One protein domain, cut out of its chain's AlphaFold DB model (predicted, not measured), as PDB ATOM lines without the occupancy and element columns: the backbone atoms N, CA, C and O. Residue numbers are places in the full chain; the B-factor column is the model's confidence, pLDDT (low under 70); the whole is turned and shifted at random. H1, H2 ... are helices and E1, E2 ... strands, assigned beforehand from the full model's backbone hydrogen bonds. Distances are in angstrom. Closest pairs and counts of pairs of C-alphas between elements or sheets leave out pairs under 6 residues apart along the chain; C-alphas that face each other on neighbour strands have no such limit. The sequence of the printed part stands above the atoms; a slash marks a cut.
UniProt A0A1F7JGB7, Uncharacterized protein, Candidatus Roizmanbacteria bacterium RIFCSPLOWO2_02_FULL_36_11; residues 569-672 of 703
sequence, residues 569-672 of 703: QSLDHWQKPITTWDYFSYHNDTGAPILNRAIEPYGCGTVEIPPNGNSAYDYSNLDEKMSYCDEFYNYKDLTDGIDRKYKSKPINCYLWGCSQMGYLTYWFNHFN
ATOM      1  N   GLN A 569       6.219  75.362 120.667       62.75
ATOM      2  CA  GLN A 569       6.368  74.203 119.792       62.75
ATOM      3  C   GLN A 569       5.396  73.104 120.216       62.75
ATOM      4  O   GLN A 569       5.165  72.892 121.414       62.75
ATOM      5  N   SER A 570       4.801  72.400 119.256       50.34
ATOM      6  CA  SER A 570       4.019  71.206 119.586       50.34
ATOM      7  C   SER A 570       4.927  70.030 119.960       50.34
ATOM      8  O   SER A 570       6.022  69.859 119.430       50.34
ATOM      9  N   LEU A 571       4.457  69.172 120.874       48.25
ATOM     10  CA  LEU A 571       5.197  67.982 121.324       48.25
ATOM     11  C   LEU A 571       5.578  67.039 120.159       48.25
ATOM     12  O   LEU A 571       6.616  66.375 120.227       48.25
ATOM     13  N   ASP A 572       4.783  67.061 119.083       53.66
ATOM     14  CA  ASP A 572       4.912  66.237 117.877       53.66
ATOM     15  C   ASP A 572       5.242  67.063 116.620       53.66
ATOM     16  O   ASP A 572       4.918  66.632 115.511       53.66
ATOM     17  N   HIS A 573       5.874  68.239 116.741       59.91
ATOM     18  CA  HIS A 573       6.075  69.152 115.598       59.91
ATOM     19  C   HIS A 573       6.816  68.534 114.400       59.91
ATOM     20  O   HIS A 573       6.606  68.948 113.264       59.91
ATOM     21  N   TRP A 574       7.579  67.461 114.630       58.91
ATOM     22  CA  TRP A 574       8.262  66.674 113.602       58.91
ATOM     23  C   TRP A 574       7.346  65.768 112.762       58.91
ATOM     24  O   TRP A 574       7.689  65.404 111.639       58.91
ATOM     25  N   GLN A 575       6.170  65.403 113.273       60.84
ATOM     26  CA  GLN A 575       5.178  64.609 112.537       60.84
ATOM     27  C   GLN A 575       3.932  65.424 112.183       60.84
ATOM     28  O   GLN A 575       3.299  65.191 111.153       60.84
ATOM     29  N   LYS A 576       3.533  66.335 113.072       67.56
ATOM     30  CA  LYS A 576       2.286  67.097 112.998       67.56
ATOM     31  C   LYS A 576       2.538  68.513 113.506       67.56
ATOM     32  O   LYS A 576       2.143  68.815 114.630       67.56
ATOM     33  N   PRO A 577       3.186  69.374 112.707       69.06
ATOM     34  CA  PRO A 577       3.286  70.789 113.040       69.06
ATOM     35  C   PRO A 577       1.883  71.371 113.294       69.06
ATOM     36  O   PRO A 577       0.953  71.143 112.517       69.06
ATOM     37  N   ILE A 578       1.710  72.070 114.420       70.62
ATOM     38  CA  ILE A 578       0.421  72.641 114.856       70.62
ATOM     39  C   ILE A 578       0.474  74.163 114.779       70.62
ATOM     40  O   ILE A 578      -0.498  74.803 114.371       70.62
ATOM     41  N   THR A 579       1.593  74.747 115.205       73.00
ATOM     42  CA  THR A 579       1.770  76.197 115.218       73.00
ATOM     43  C   THR A 579       2.419  76.679 113.929       73.00
ATOM     44  O   THR A 579       3.059  75.934 113.190       73.00
ATOM     45  N   THR A 580       2.279  77.973 113.657       75.69
ATOM     46  CA  THR A 580       2.962  78.616 112.532       75.69
ATOM     47  C   THR A 580       4.480  78.480 112.628       75.69
ATOM     48  O   THR A 580       5.167  78.432 111.614       75.69
ATOM     49  N   TRP A 581       4.981  78.441 113.862       81.56
ATOM     50  CA  TRP A 581       6.389  78.281 114.164       81.56
ATOM     51  C   TRP A 581       6.859  76.846 113.908       81.56
ATOM     52  O   TRP A 581       7.860  76.681 113.225       81.56
ATOM     53  N   ASP A 582       6.079  75.830 114.298       79.25
ATOM     54  CA  ASP A 582       6.367  74.421 113.980       79.25
ATOM     55  C   ASP A 582       6.547  74.197 112.472       79.25
ATOM     56  O   ASP A 582       7.480  73.537 112.026       79.25
ATOM     57  N   TYR A 583       5.649  74.760 111.656       81.62
ATOM     58  CA  TYR A 583       5.735  74.629 110.201       81.62
ATOM     59  C   TYR A 583       6.955  75.335 109.608       81.62
ATOM     60  O   TYR A 583       7.437  74.942 108.548       81.62
ATOM     61  N   PHE A 584       7.422  76.400 110.254       86.31
ATOM     62  CA  PHE A 584       8.593  77.141 109.814       86.31
ATOM     63  C   PHE A 584       9.874  76.412 110.177       86.31
ATOM     64  O   PHE A 584      10.722  76.212 109.311       86.31
ATOM     65  N   SER A 585       9.991  75.972 111.426       87.50
ATOM     66  CA  SER A 585      11.170  75.277 111.928       87.50
ATOM     67  C   SER A 585      11.287  73.843 111.411       87.50
ATOM     68  O   SER A 585      12.345  73.239 111.555       87.50
ATOM     69  N   TYR A 586      10.250  73.305 110.761       85.31
ATOM     70  CA  TYR A 586      10.215  71.955 110.202       85.31
ATOM     71  C   TYR A 586      11.404  71.655 109.264       85.31
ATOM     72  O   TYR A 586      11.575  72.321 108.241       85.31
ATOM     73  N   HIS A 587      12.215  70.637 109.571       86.75
ATOM     74  CA  HIS A 587      13.405  70.268 108.788       86.75
ATOM     75  C   HIS A 587      13.768  68.787 108.885       86.75
ATOM     76  O   HIS A 587      13.321  68.067 109.775       86.75
ATOM     77  N   ASN A 588      14.645  68.363 107.979       77.06
ATOM     78  CA  ASN A 588      15.170  67.010 107.875       77.06
ATOM     79  C   ASN A 588      16.239  66.675 108.936       77.06
ATOM     80  O   ASN A 588      17.419  66.542 108.626       77.06
ATOM     81  N   ASP A 589      15.853  66.479 110.194       71.25
ATOM     82  CA  ASP A 589      16.801  65.940 111.177       71.25
ATOM     83  C   ASP A 589      16.945  64.416 111.021       71.25
ATOM     84  O   ASP A 589      16.109  63.633 111.481       71.25
ATOM     85  N   THR A 590      18.026  63.961 110.379       64.94
ATOM     86  CA  THR A 590      18.298  62.519 110.253       64.94
ATOM     87  C   THR A 590      18.820  61.891 111.549       64.94
ATOM     88  O   THR A 590      18.807  60.661 111.679       64.94
ATOM     89  N   GLY A 591      19.226  62.706 112.526       62.56
ATOM     90  CA  GLY A 591      19.551  62.279 113.885       62.56
ATOM     91  C   GLY A 591      18.312  61.900 114.701       62.56
ATOM     92  O   GLY A 591      18.416  61.082 115.619       62.56
ATOM     93  N   ALA A 592      17.133  62.409 114.330       58.47
ATOM     94  CA  ALA A 592      15.875  62.013 114.946       58.47
ATOM     95  C   ALA A 592      15.524  60.542 114.616       58.47
ATOM     96  O   ALA A 592      15.784  60.063 113.497       58.47
ATOM     97  N   PRO A 593      14.907  59.797 115.561       55.12
ATOM     98  CA  PRO A 593      14.371  58.463 115.293       55.12
ATOM     99  C   PRO A 593      13.468  58.475 114.056       55.12
ATOM    100  O   PRO A 593      12.693  59.408 113.895       55.12
ATOM    101  N   ILE A 594      13.525  57.440 113.207       54.22
ATOM    102  CA  ILE A 594      12.827  57.399 111.901       54.22
ATOM    103  C   ILE A 594      11.335  57.741 112.015       54.22
ATOM    104  O   ILE A 594      10.814  58.474 111.181       54.22
ATOM    105  N   LEU A 595      10.659  57.252 113.059       50.34
ATOM    106  CA  LEU A 595       9.242  57.539 113.304       50.34
ATOM    107  C   LEU A 595       8.975  59.027 113.573       50.34
ATOM    108  O   LEU A 595       7.881  59.502 113.310       50.34
ATOM    109  N   ASN A 596       9.972  59.763 114.056       57.25
ATOM    110  CA  ASN A 596       9.916  61.181 114.398       57.25
ATOM    111  C   ASN A 596      10.661  62.058 113.387       57.25
ATOM    112  O   ASN A 596      10.932  63.213 113.693       57.25
ATOM    113  N   ARG A 597      11.028  61.534 112.213       66.69
ATOM    114  CA  ARG A 597      11.641  62.366 111.179       66.69
ATOM    115  C   ARG A 597      10.575  63.150 110.446       66.69
ATOM    116  O   ARG A 597       9.527  62.615 110.086       66.69
ATOM    117  N   ALA A 598      10.902  64.402 110.173       67.25
ATOM    118  CA  ALA A 598      10.129  65.197 109.254       67.25
ATOM    119  C   ALA A 598      10.100  64.535 107.865       67.25
ATOM    120  O   ALA A 598      11.110  64.008 107.385       67.25
ATOM    121  N   ILE A 599       8.953  64.609 107.199       76.62
ATOM    122  CA  ILE A 599       8.756  64.127 105.835       76.62
ATOM    123  C   ILE A 599       8.485  65.342 104.960       76.62
ATOM    124  O   ILE A 599       7.696  66.209 105.323       76.62
ATOM    125  N   GLU A 600       9.135  65.395 103.803       81.62
ATOM    126  CA  GLU A 600       8.919  66.463 102.835       81.62
ATOM    127  C   GLU A 600       7.423  66.676 102.510       81.62
ATOM    128  O   GLU A 600       6.674  65.700 102.383       81.62
ATOM    129  N   PRO A 601       6.990  67.932 102.290       84.31
ATOM    130  CA  PRO A 601       7.843  69.122 102.187       84.31
ATOM    131  C   PRO A 601       8.210  69.770 103.534       84.31
ATOM    132  O   PRO A 601       7.381  69.860 104.437       84.31
ATOM    133  N   TYR A 602       9.448  70.261 103.639       88.12
ATOM    134  CA  TYR A 602      10.006  70.910 104.829       88.12
ATOM    135  C   TYR A 602       9.598  72.384 104.979       88.12
ATOM    136  O   TYR A 602       9.061  72.994 104.057       88.12
ATOM    137  N   GLY A 603       9.861  72.976 106.140       88.62
ATOM    138  CA  GLY A 603       9.760  74.412 106.392       88.62
ATOM    139  C   GLY A 603      11.007  75.164 105.925       88.62
ATOM    140  O   GLY A 603      11.636  74.799 104.930       88.62
ATOM    141  N   CYS A 604      11.367  76.218 106.652       90.25
ATOM    142  CA  CYS A 604      12.634  76.939 106.530       90.25
ATOM    143  C   CYS A 604      13.751  76.379 107.419       90.25
ATOM    144  O   CYS A 604      14.876  76.842 107.280       90.25
ATOM    145  N   GLY A 605      13.453  75.421 108.300       91.62
ATOM    146  CA  GLY A 605      14.394  74.835 109.251       91.62
ATOM    147  C   GLY A 605      14.686  75.692 110.477       91.62
ATOM    148  O   GLY A 605      14.028  76.705 110.717       91.62
ATOM    149  N   THR A 606      15.644  75.249 111.285       92.19
ATOM    150  CA  THR A 606      16.100  75.945 112.502       92.19
ATOM    151  C   THR A 606      17.351  76.761 112.217       92.19
ATOM    152  O   THR A 606      17.938  76.671 111.136       92.19
ATOM    153  N   VAL A 607      17.807  77.542 113.189       93.56
ATOM    154  CA  VAL A 607      19.093  78.239 113.110       93.56
ATOM    155  C   VAL A 607      20.261  77.270 112.872       93.56
ATOM    156  O   VAL A 607      21.216  77.632 112.184       93.56
ATOM    157  N   GLU A 608      20.167  76.034 113.378       90.06
ATOM    158  CA  GLU A 608      21.206  75.003 113.254       90.06
ATOM    159  C   GLU A 608      21.076  74.134 112.007       90.06
ATOM    160  O   GLU A 608      22.094  73.722 111.445       90.06
ATOM    161  N   ILE A 609      19.848  73.807 111.599       91.12
ATOM    162  CA  ILE A 609      19.594  72.805 110.565       91.12
ATOM    163  C   ILE A 609      18.792  73.447 109.432       91.12
ATOM    164  O   ILE A 609      17.600  73.723 109.603       91.12
ATOM    165  N   PRO A 610      19.415  73.668 108.258       90.62
ATOM    166  CA  PRO A 610      18.683  74.100 107.082       90.62
ATOM    167  C   PRO A 610      17.673  73.032 106.658       90.62
ATOM    168  O   PRO A 610      17.831  71.852 106.966       90.62
ATOM    169  N   PRO A 611      16.649  73.402 105.884       89.25
ATOM    170  CA  PRO A 611      15.560  72.494 105.530       89.25
ATOM    171  C   PRO A 611      16.028  71.282 104.714       89.25
ATOM    172  O   PRO A 611      15.378  70.242 104.744       89.25
ATOM    173  N   ASN A 612      17.160  71.395 104.011       86.94
ATOM    174  CA  ASN A 612      17.796  70.288 103.307       86.94
ATOM    175  C   ASN A 612      19.019  69.695 104.029       86.94
ATOM    176  O   ASN A 612      19.637  68.776 103.497       86.94
ATOM    177  N   GLY A 613      19.382  70.216 105.201       86.50
ATOM    178  CA  GLY A 613      20.483  69.694 106.003       86.50
ATOM    179  C   GLY A 613      20.108  68.351 106.609       86.50
ATOM    180  O   GLY A 613      18.945  68.127 106.922       86.50
ATOM    181  N   ASN A 614      21.080  67.453 106.764       83.38
ATOM    182  CA  ASN A 614      20.860  66.145 107.394       83.38
ATOM    183  C   ASN A 614      21.206  66.143 108.893       83.38
ATOM    184  O   ASN A 614      20.842  65.207 109.610       83.38
ATOM    185  N   SER A 615      21.932  67.159 109.358       83.12
ATOM    186  CA  SER A 615      22.371  67.339 110.743       83.12
ATOM    187  C   SER A 615      22.625  68.817 111.035       83.12
ATOM    188  O   SER A 615      22.671  69.640 110.116       83.12
ATOM    189  N   ALA A 616      22.860  69.146 112.307       84.81
ATOM    190  CA  ALA A 616      23.291  70.481 112.714       84.81
ATOM    191  C   ALA A 616      24.510  70.950 111.901       84.81
ATOM    192  O   ALA A 616      25.427  70.170 111.620       84.81
ATOM    193  N   TYR A 617      24.503  72.234 111.540       86.12
ATOM    194  CA  TYR A 617      25.551  72.946 110.805       86.12
ATOM    195  C   TYR A 617      25.776  72.499 109.344       86.12
ATOM    196  O   TYR A 617      26.750  72.915 108.711       86.12
ATOM    197  N   ASP A 618      24.865  71.712 108.761       88.06
ATOM    198  CA  ASP A 618      24.938  71.234 107.369       88.06
ATOM    199  C   ASP A 618      24.461  72.284 106.337       88.06
ATOM    200  O   ASP A 618      23.614  72.037 105.477       88.06
ATOM    201  N   TYR A 619      25.000  73.506 106.414       81.81
ATOM    202  CA  TYR A 619      24.582  74.655 105.588       81.81
ATOM    203  C   TYR A 619      24.953  74.550 104.106       81.81
ATOM    204  O   TYR A 619      24.491  75.356 103.295       81.81
ATOM    205  N   SER A 620      25.819  73.608 103.744       85.25
ATOM    206  CA  SER A 620      26.338  73.432 102.385       85.25
ATOM    207  C   SER A 620      25.761  72.209 101.674       85.25
ATOM    208  O   SER A 620      26.316  71.783 100.660       85.25
ATOM    209  N   ASN A 621      24.683  71.624 102.205       81.69
ATOM    210  CA  ASN A 621      24.082  70.437 101.622       81.69
ATOM    211  C   ASN A 621      23.531  70.729 100.215       81.69
ATOM    212  O   ASN A 621      22.781  71.686  99.999       81.69
ATOM    213  N   LEU A 622      23.934  69.908  99.247       80.94
ATOM    214  CA  LEU A 622      23.549  70.034  97.842       80.94
ATOM    215  C   LEU A 622      22.296  69.230  97.491       80.94
ATOM    216  O   LEU A 622      21.775  69.398  96.387       80.94
ATOM    217  N   ASP A 623      21.826  68.380  98.404       83.19
ATOM    218  CA  ASP A 623      20.621  67.590  98.218       83.19
ATOM    219  C   ASP A 623      19.429  68.525  98.042       83.19
ATOM    220  O   ASP A 623      19.226  69.484  98.795       83.19
ATOM    221  N   GLU A 624      18.655  68.241  97.003       86.19
ATOM    222  CA  GLU A 624      17.437  68.965  96.702       86.19
ATOM    223  C   GLU A 624      16.282  68.377  97.506       86.19
ATOM    224  O   GLU A 624      16.082  67.160  97.525       86.19
ATOM    225  N   LYS A 625      15.541  69.253  98.185       87.50
ATOM    226  CA  LYS A 625      14.424  68.898  99.061       87.50
ATOM    227  C   LYS A 625      13.237  69.806  98.802       87.50
ATOM    228  O   LYS A 625      13.413  71.002  98.578       87.50
ATOM    229  N   MET A 626      12.022  69.267  98.846       86.56
ATOM    230  CA  MET A 626      10.816  70.084  98.744       86.56
ATOM    231  C   MET A 626      10.618  70.883 100.032       86.56
ATOM    232  O   MET A 626      10.671  70.324 101.125       86.56
ATOM    233  N   SER A 627      10.340  72.181  99.915       88.19
ATOM    234  CA  SER A 627      10.133  73.074 101.058       88.19
ATOM    235  C   SER A 627       9.053  74.125 100.804       88.19
ATOM    236  O   SER A 627       8.896  74.615  99.686       88.19
ATOM    237  N   TYR A 628       8.326  74.484 101.860       85.62
ATOM    238  CA  TYR A 628       7.367  75.585 101.930       85.62
ATOM    239  C   TYR A 628       8.011  76.929 102.307       85.62
ATOM    240  O   TYR A 628       7.285  77.894 102.522       85.62
ATOM    241  N   CYS A 629       9.340  77.024 102.421       84.94
ATOM    242  CA  CYS A 629       9.989  78.188 103.026       84.94
ATOM    243  C   CYS A 629       9.618  79.523 102.348       84.94
ATOM    244  O   CYS A 629       9.233  80.472 103.027       84.94
ATOM    245  N   ASP A 630       9.592  79.567 101.012       80.38
ATOM    246  CA  ASP A 630       9.165  80.742 100.233       80.38
ATOM    247  C   ASP A 630       7.752  81.240 100.597       80.38
ATOM    248  O   ASP A 630       7.446  82.426 100.463       80.38
ATOM    249  N   GLU A 631       6.861  80.354 101.043       78.25
ATOM    250  CA  GLU A 631       5.487  80.723 101.388       78.25
ATOM    251  C   GLU A 631       5.412  81.545 102.675       78.25
ATOM    252  O   GLU A 631       4.455  82.301 102.870       78.25
ATOM    253  N   PHE A 632       6.455  81.497 103.512       77.12
ATOM    254  CA  PHE A 632       6.554  82.359 104.683       77.12
ATOM    255  C   PHE A 632       6.717  83.844 104.315       77.12
ATOM    256  O   PHE A 632       6.372  84.719 105.110       77.12
ATOM    257  N   TYR A 633       7.088  84.160 103.065       70.38
ATOM    258  CA  TYR A 633       6.966  85.527 102.559       70.38
ATOM    259  C   TYR A 633       5.516  85.998 102.440       70.38
ATOM    260  O   TYR A 633       5.260  87.189 102.577       70.38
ATOM    261  N   ASN A 634       4.555  85.109 102.191       62.09
ATOM    262  CA  ASN A 634       3.148  85.463 101.968       62.09
ATOM    263  C   ASN A 634       2.278  85.263 103.225       62.09
ATOM    264  O   ASN A 634       1.056  85.395 103.166       62.09
ATOM    265  N   TYR A 635       2.905  84.973 104.366       62.84
ATOM    266  CA  TYR A 635       2.320  84.460 105.612       62.84
ATOM    267  C   TYR A 635       1.505  85.477 106.437       62.84
ATOM    268  O   TYR A 635       1.422  85.360 107.655       62.84
ATOM    269  N   LYS A 636       0.925  86.521 105.829       53.75
ATOM    270  CA  LYS A 636       0.261  87.599 106.591       53.75
ATOM    271  C   LYS A 636      -1.081  87.213 107.238       53.75
ATOM    272  O   LYS A 636      -1.502  87.927 108.136       53.75
ATOM    273  N   ASP A 637      -1.727  86.109 106.841       46.44
ATOM    274  CA  ASP A 637      -3.163  85.893 107.121       46.44
ATOM    275  C   ASP A 637      -3.546  84.492 107.650       46.44
ATOM    276  O   ASP A 637      -4.637  83.992 107.378       46.44
ATOM    277  N   LEU A 638      -2.680  83.807 108.399       44.44
ATOM    278  CA  LEU A 638      -2.917  82.394 108.739       44.44
ATOM    279  C   LEU A 638      -3.545  82.195 110.110       44.44
ATOM    280  O   LEU A 638      -2.934  81.679 111.041       44.44
ATOM    281  N   THR A 639      -4.825  82.553 110.198       43.66
ATOM    282  CA  THR A 639      -5.700  82.057 111.269       43.66
ATOM    283  C   THR A 639      -6.226  80.641 111.010       43.66
ATOM    284  O   THR A 639      -6.774  80.044 111.932       43.66
ATOM    285  N   ASP A 640      -6.027  80.091 109.803       39.00
ATOM    286  CA  ASP A 640      -6.792  78.935 109.300       39.00
ATOM    287  C   ASP A 640      -5.906  77.718 108.925       39.00
ATOM    288  O   ASP A 640      -6.289  76.873 108.119       39.00
ATOM    289  N   GLY A 641      -4.714  77.605 109.526       45.41
ATOM    290  CA  GLY A 641      -3.811  76.460 109.341       45.41
ATOM    291  C   GLY A 641      -3.116  76.399 107.972       45.41
ATOM    292  O   GLY A 641      -3.332  77.229 107.082       45.41
ATOM    293  N   ILE A 642      -2.235  75.406 107.797       47.47
ATOM    294  CA  ILE A 642      -1.678  75.084 106.480       47.47
ATOM    295  C   ILE A 642      -2.744  74.324 105.683       47.47
ATOM    296  O   ILE A 642      -2.754  73.096 105.627       47.47
ATOM    297  N   ASP A 643      -3.709  75.049 105.117       46.12
ATOM    298  CA  ASP A 643      -4.613  74.479 104.120       46.12
ATOM    299  C   ASP A 643      -3.846  74.172 102.816       46.12
ATOM    300  O   ASP A 643      -2.762  74.706 102.587       46.12
ATOM    301  N   ARG A 644      -4.391  73.331 101.932       45.03
ATOM    302  CA  ARG A 644      -3.758  72.772 100.702       45.03
ATOM    303  C   ARG A 644      -3.328  73.796  99.622       45.03
ATOM    304  O   ARG A 644      -3.189  73.447  98.452       45.03
ATOM    305  N   LYS A 645      -3.169  75.069  99.981       53.09
ATOM    306  CA  LYS A 645      -2.901  76.215  99.105       53.09
ATOM    307  C   LYS A 645      -1.410  76.563  98.968       53.09
ATOM    308  O   LYS A 645      -1.058  77.238  98.002       53.09
ATOM    309  N   TYR A 646      -0.550  76.123  99.886       63.34
ATOM    310  CA  TYR A 646       0.889  76.425  99.855       63.34
ATOM    311  C   TYR A 646       1.605  75.599  98.804       63.34
ATOM    312  O   TYR A 646       1.386  74.388  98.697       63.34
ATOM    313  N   LYS A 647       2.475  76.248  98.033       73.31
ATOM    314  CA  LYS A 647       3.275  75.570  97.021       73.31
ATOM    315  C   LYS A 647       4.651  75.299  97.600       73.31
ATOM    316  O   LYS A 647       5.423  76.223  97.832       73.31
ATOM    317  N   SER A 648       4.960  74.026  97.812       81.69
ATOM    318  CA  SER A 648       6.343  73.641  98.048       81.69
ATOM    319  C   SER A 648       7.150  73.757  96.756       81.69
ATOM    320  O   SER A 648       6.619  73.601  95.651       81.69
ATOM    321  N   LYS A 649       8.446  74.032  96.894       82.88
ATOM    322  CA  LYS A 649       9.405  74.062  95.787       82.88
ATOM    323  C   LYS A 649      10.659  73.273  96.142       82.88
ATOM    324  O   LYS A 649      10.987  73.195  97.326       82.88
ATOM    325  N   PRO A 650      11.363  72.721  95.143       82.50
ATOM    326  CA  PRO A 650      12.692  72.177  95.363       82.50
ATOM    327  C   PRO A 650      13.650  73.289  95.802       82.50
ATOM    328  O   PRO A 650      13.706  74.352  95.178       82.50
ATOM    329  N   ILE A 651      14.397  73.040  96.873       82.44
ATOM    330  CA  ILE A 651      15.424  73.937  97.400       82.44
ATOM    331  C   ILE A 651      16.709  73.171  97.717       82.44
ATOM    332  O   ILE A 651      16.676  71.983  98.034       82.44
ATOM    333  N   ASN A 652      17.840  73.870  97.672       80.62
ATOM    334  CA  ASN A 652      19.131  73.401  98.172       80.62
ATOM    335  C   ASN A 652      20.006  74.597  98.578       80.62
ATOM    336  O   ASN A 652      19.577  75.755  98.483       80.62
ATOM    337  N   CYS A 653      21.257  74.338  98.969       78.50
ATOM    338  CA  CYS A 653      22.111  75.392  99.500       78.50
ATOM    339  C   CYS A 653      22.478  76.520  98.533       78.50
ATOM    340  O   CYS A 653      22.903  77.586  98.988       78.50
ATOM    341  N   TYR A 654      22.293  76.350  97.219       76.50
ATOM    342  CA  TYR A 654      22.583  77.419  96.262       76.50
ATOM    343  C   TYR A 654      21.693  78.649  96.469       76.50
ATOM    344  O   TYR A 654      22.139  79.757  96.175       76.50
ATOM    345  N   LEU A 655      20.492  78.488  97.044       76.25
ATOM    346  CA  LEU A 655      19.606  79.613  97.371       76.25
ATOM    347  C   LEU A 655      20.219  80.593  98.377       76.25
ATOM    348  O   LEU A 655      19.873  81.773  98.380       76.25
ATOM    349  N   TRP A 656      21.146  80.116  99.207       77.94
ATOM    350  CA  TRP A 656      21.816  80.912 100.229       77.94
ATOM    351  C   TRP A 656      23.346  80.882 100.109       77.94
ATOM    352  O   TRP A 656      24.065  81.216 101.049       77.94
ATOM    353  N   GLY A 657      23.874  80.482  98.950       76.94
ATOM    354  CA  GLY A 657      25.317  80.468  98.695       76.94
ATOM    355  C   GLY A 657      26.105  79.478  99.562       76.94
ATOM    356  O   GLY A 657      27.289  79.706  99.808       76.94
ATOM    357  N   CYS A 658      25.464  78.405 100.037       80.00
ATOM    358  CA  CYS A 658      26.102  77.268 100.713       80.00
ATOM    359  C   CYS A 658      27.015  77.645 101.892       80.00
ATOM    360  O   CYS A 658      28.083  77.063 102.082       80.00
ATOM    361  N   SER A 659      26.601  78.640 102.678       80.94
ATOM    362  CA  SER A 659      27.313  79.101 103.871       80.94
ATOM    363  C   SER A 659      26.347  79.365 105.020       80.94
ATOM    364  O   SER A 659      25.186  79.695 104.782       80.94
ATOM    365  N   GLN A 660      26.840  79.293 106.259       85.12
ATOM    366  CA  GLN A 660      26.072  79.635 107.461       85.12
ATOM    367  C   GLN A 660      25.532  81.066 107.402       85.12
ATOM    368  O   GLN A 660      24.337  81.283 107.554       85.12
ATOM    369  N   MET A 661      26.392  82.049 107.109       83.44
ATOM    370  CA  MET A 661      25.980  83.454 106.995       83.44
ATOM    371  C   MET A 661      24.862  83.641 105.965       83.44
ATOM    372  O   MET A 661      23.883  84.347 106.216       83.44
ATOM    373  N   GLY A 662      25.009  83.010 104.799       79.75
ATOM    374  CA  GLY A 662      24.000  83.073 103.756       79.75
ATOM    375  C   GLY A 662      22.693  82.419 104.190       79.75
ATOM    376  O   GLY A 662      21.638  83.029 104.019       79.75
ATOM    377  N   TYR A 663      22.756  81.228 104.794       88.31
ATOM    378  CA  TYR A 663      21.577  80.514 105.285       88.31
ATOM    379  C   TYR A 663      20.830  81.322 106.344       88.31
ATOM    380  O   TYR A 663      19.635  81.534 106.208       88.31
ATOM    381  N   LEU A 664      21.526  81.854 107.348       87.25
ATOM    382  CA  LEU A 664      20.897  82.648 108.405       87.25
ATOM    383  C   LEU A 664      20.298  83.950 107.862       87.25
ATOM    384  O   LEU A 664      19.212  84.353 108.274       87.25
ATOM    385  N   THR A 665      20.955  84.585 106.886       82.81
ATOM    386  CA  THR A 665      20.383  85.742 106.179       82.81
ATOM    387  C   THR A 665      19.097  85.355 105.445       82.81
ATOM    388  O   THR A 665      18.095  86.064 105.537       82.81
ATOM    389  N   TYR A 666      19.115  84.227 104.728       83.25
ATOM    390  CA  TYR A 666      17.935  83.661 104.080       83.25
ATOM    391  C   TYR A 666      16.837  83.384 105.119       83.25
ATOM    392  O   TYR A 666      15.734  83.892 104.973       83.25
ATOM    393  N   TRP A 667      17.145  82.701 106.215       90.06
ATOM    394  CA  TRP A 667      16.214  82.324 107.279       90.06
ATOM    395  C   TRP A 667      15.515  83.533 107.921       90.06
ATOM    396  O   TRP A 667      14.286  83.610 107.913       90.06
ATOM    397  N   PHE A 668      16.268  84.553 108.354       88.06
ATOM    398  CA  PHE A 668      15.687  85.781 108.918       88.06
ATOM    399  C   PHE A 668      14.865  86.597 107.914       88.06
ATOM    400  O   PHE A 668      13.965  87.340 108.313       88.06
ATOM    401  N   ASN A 669      15.147  86.498 106.611       84.19
ATOM    402  CA  ASN A 669      14.326  87.158 105.594       84.19
ATOM    403  C   ASN A 669      12.920  86.548 105.485       84.19
ATOM    404  O   ASN A 669      12.003  87.255 105.069       84.19
ATOM    405  N   HIS A 670      12.733  85.294 105.909       85.25
ATOM    406  CA  HIS A 670      11.439  84.603 105.896       85.25
ATOM    407  C   HIS A 670      10.651  84.750 107.206       85.25
ATOM    408  O   HIS A 670       9.549  84.220 107.319       85.25
ATOM    409  N   PHE A 671      11.168  85.486 108.194       85.62
ATOM    410  CA  PHE A 671      10.412  85.791 109.408       85.62
ATOM    411  C   PHE A 671       9.240  86.712 109.089       85.62
ATOM    412  O   PHE A 671       9.427  87.744 108.447       85.62
ATOM    413  N   ASN A 672       8.046  86.392 109.584       80.00
ATOM    414  CA  ASN A 672       6.872  87.239 109.382       80.00
ATOM    415  C   ASN A 672       6.860  88.460 110.342       80.00
ATOM    416  O   ASN A 672       7.606  88.495 111.325       80.00
TER     417      ASN A 672
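AT A GLANCE: This is residues 569 to 672 of the 703 residues of an uncharacterized protein of Candidatus Roizmanbacteria bacterium RIFCSPLOWO2_02_FULL_36_11 (UniProt A0A1F7JGB7). This domain has little regular structure: winding loops, with a small ladder of two short antiparallel strands, E1 and E2, and four short helices round residues 602 to 611. The 104 printed residues hold H1, E1, H2, E2, H3 and H4 in this order, mostly helix, with 32 residues in named elements. It is compact, with a radius of gyration of the C-alphas of 12.7 A, and spans 34 by 30 by 20 A.

HOW THE PARTS SIT: E1, residues 625 to 627, and E2, residues 649 to 651, are antiparallel neighbours; N 651 and O 625 are 2.8 A apart. H1, residues 580 to 585, and H2, residues 629 to 634, are close but not clearly touching, the closest C-alphas being Phe 584 and Cys 629, 7.0 A. H3, residues 653 to 656, and H4, residues 660 to 669, touch only at the corner, the closest C-alphas being Trp 656 and Gly 662, 4.7 A. H2 is near E2 and H4. Every O i to N i+4 pair is within hydrogen-bond range in H1 and H4; H2 has 0 of 2, but 3 of 3 O i to N i+3 pairs; H3 is too short.

IN THESE COORDINATES: H1 begins at C-alpha 580 (2.962, 78.616, 112.532) and measures 8.9 A, H2 10.0 A, H3 5.6 A, E1 6.3 A and E2 6.2 A. H4, 14.1 A, ends at C-alpha 669 (14.326, 87.158, 105.594).

THE WHOLE: The farthest C-alphas, Asp 640 and Ser 659, are 34.5 A apart. The printed part has no cut; the links H1 to E1 and H2 to E2 are long. pLDDT is under 70 at residues 569 to 577, 590 to 598 and 634 to 646.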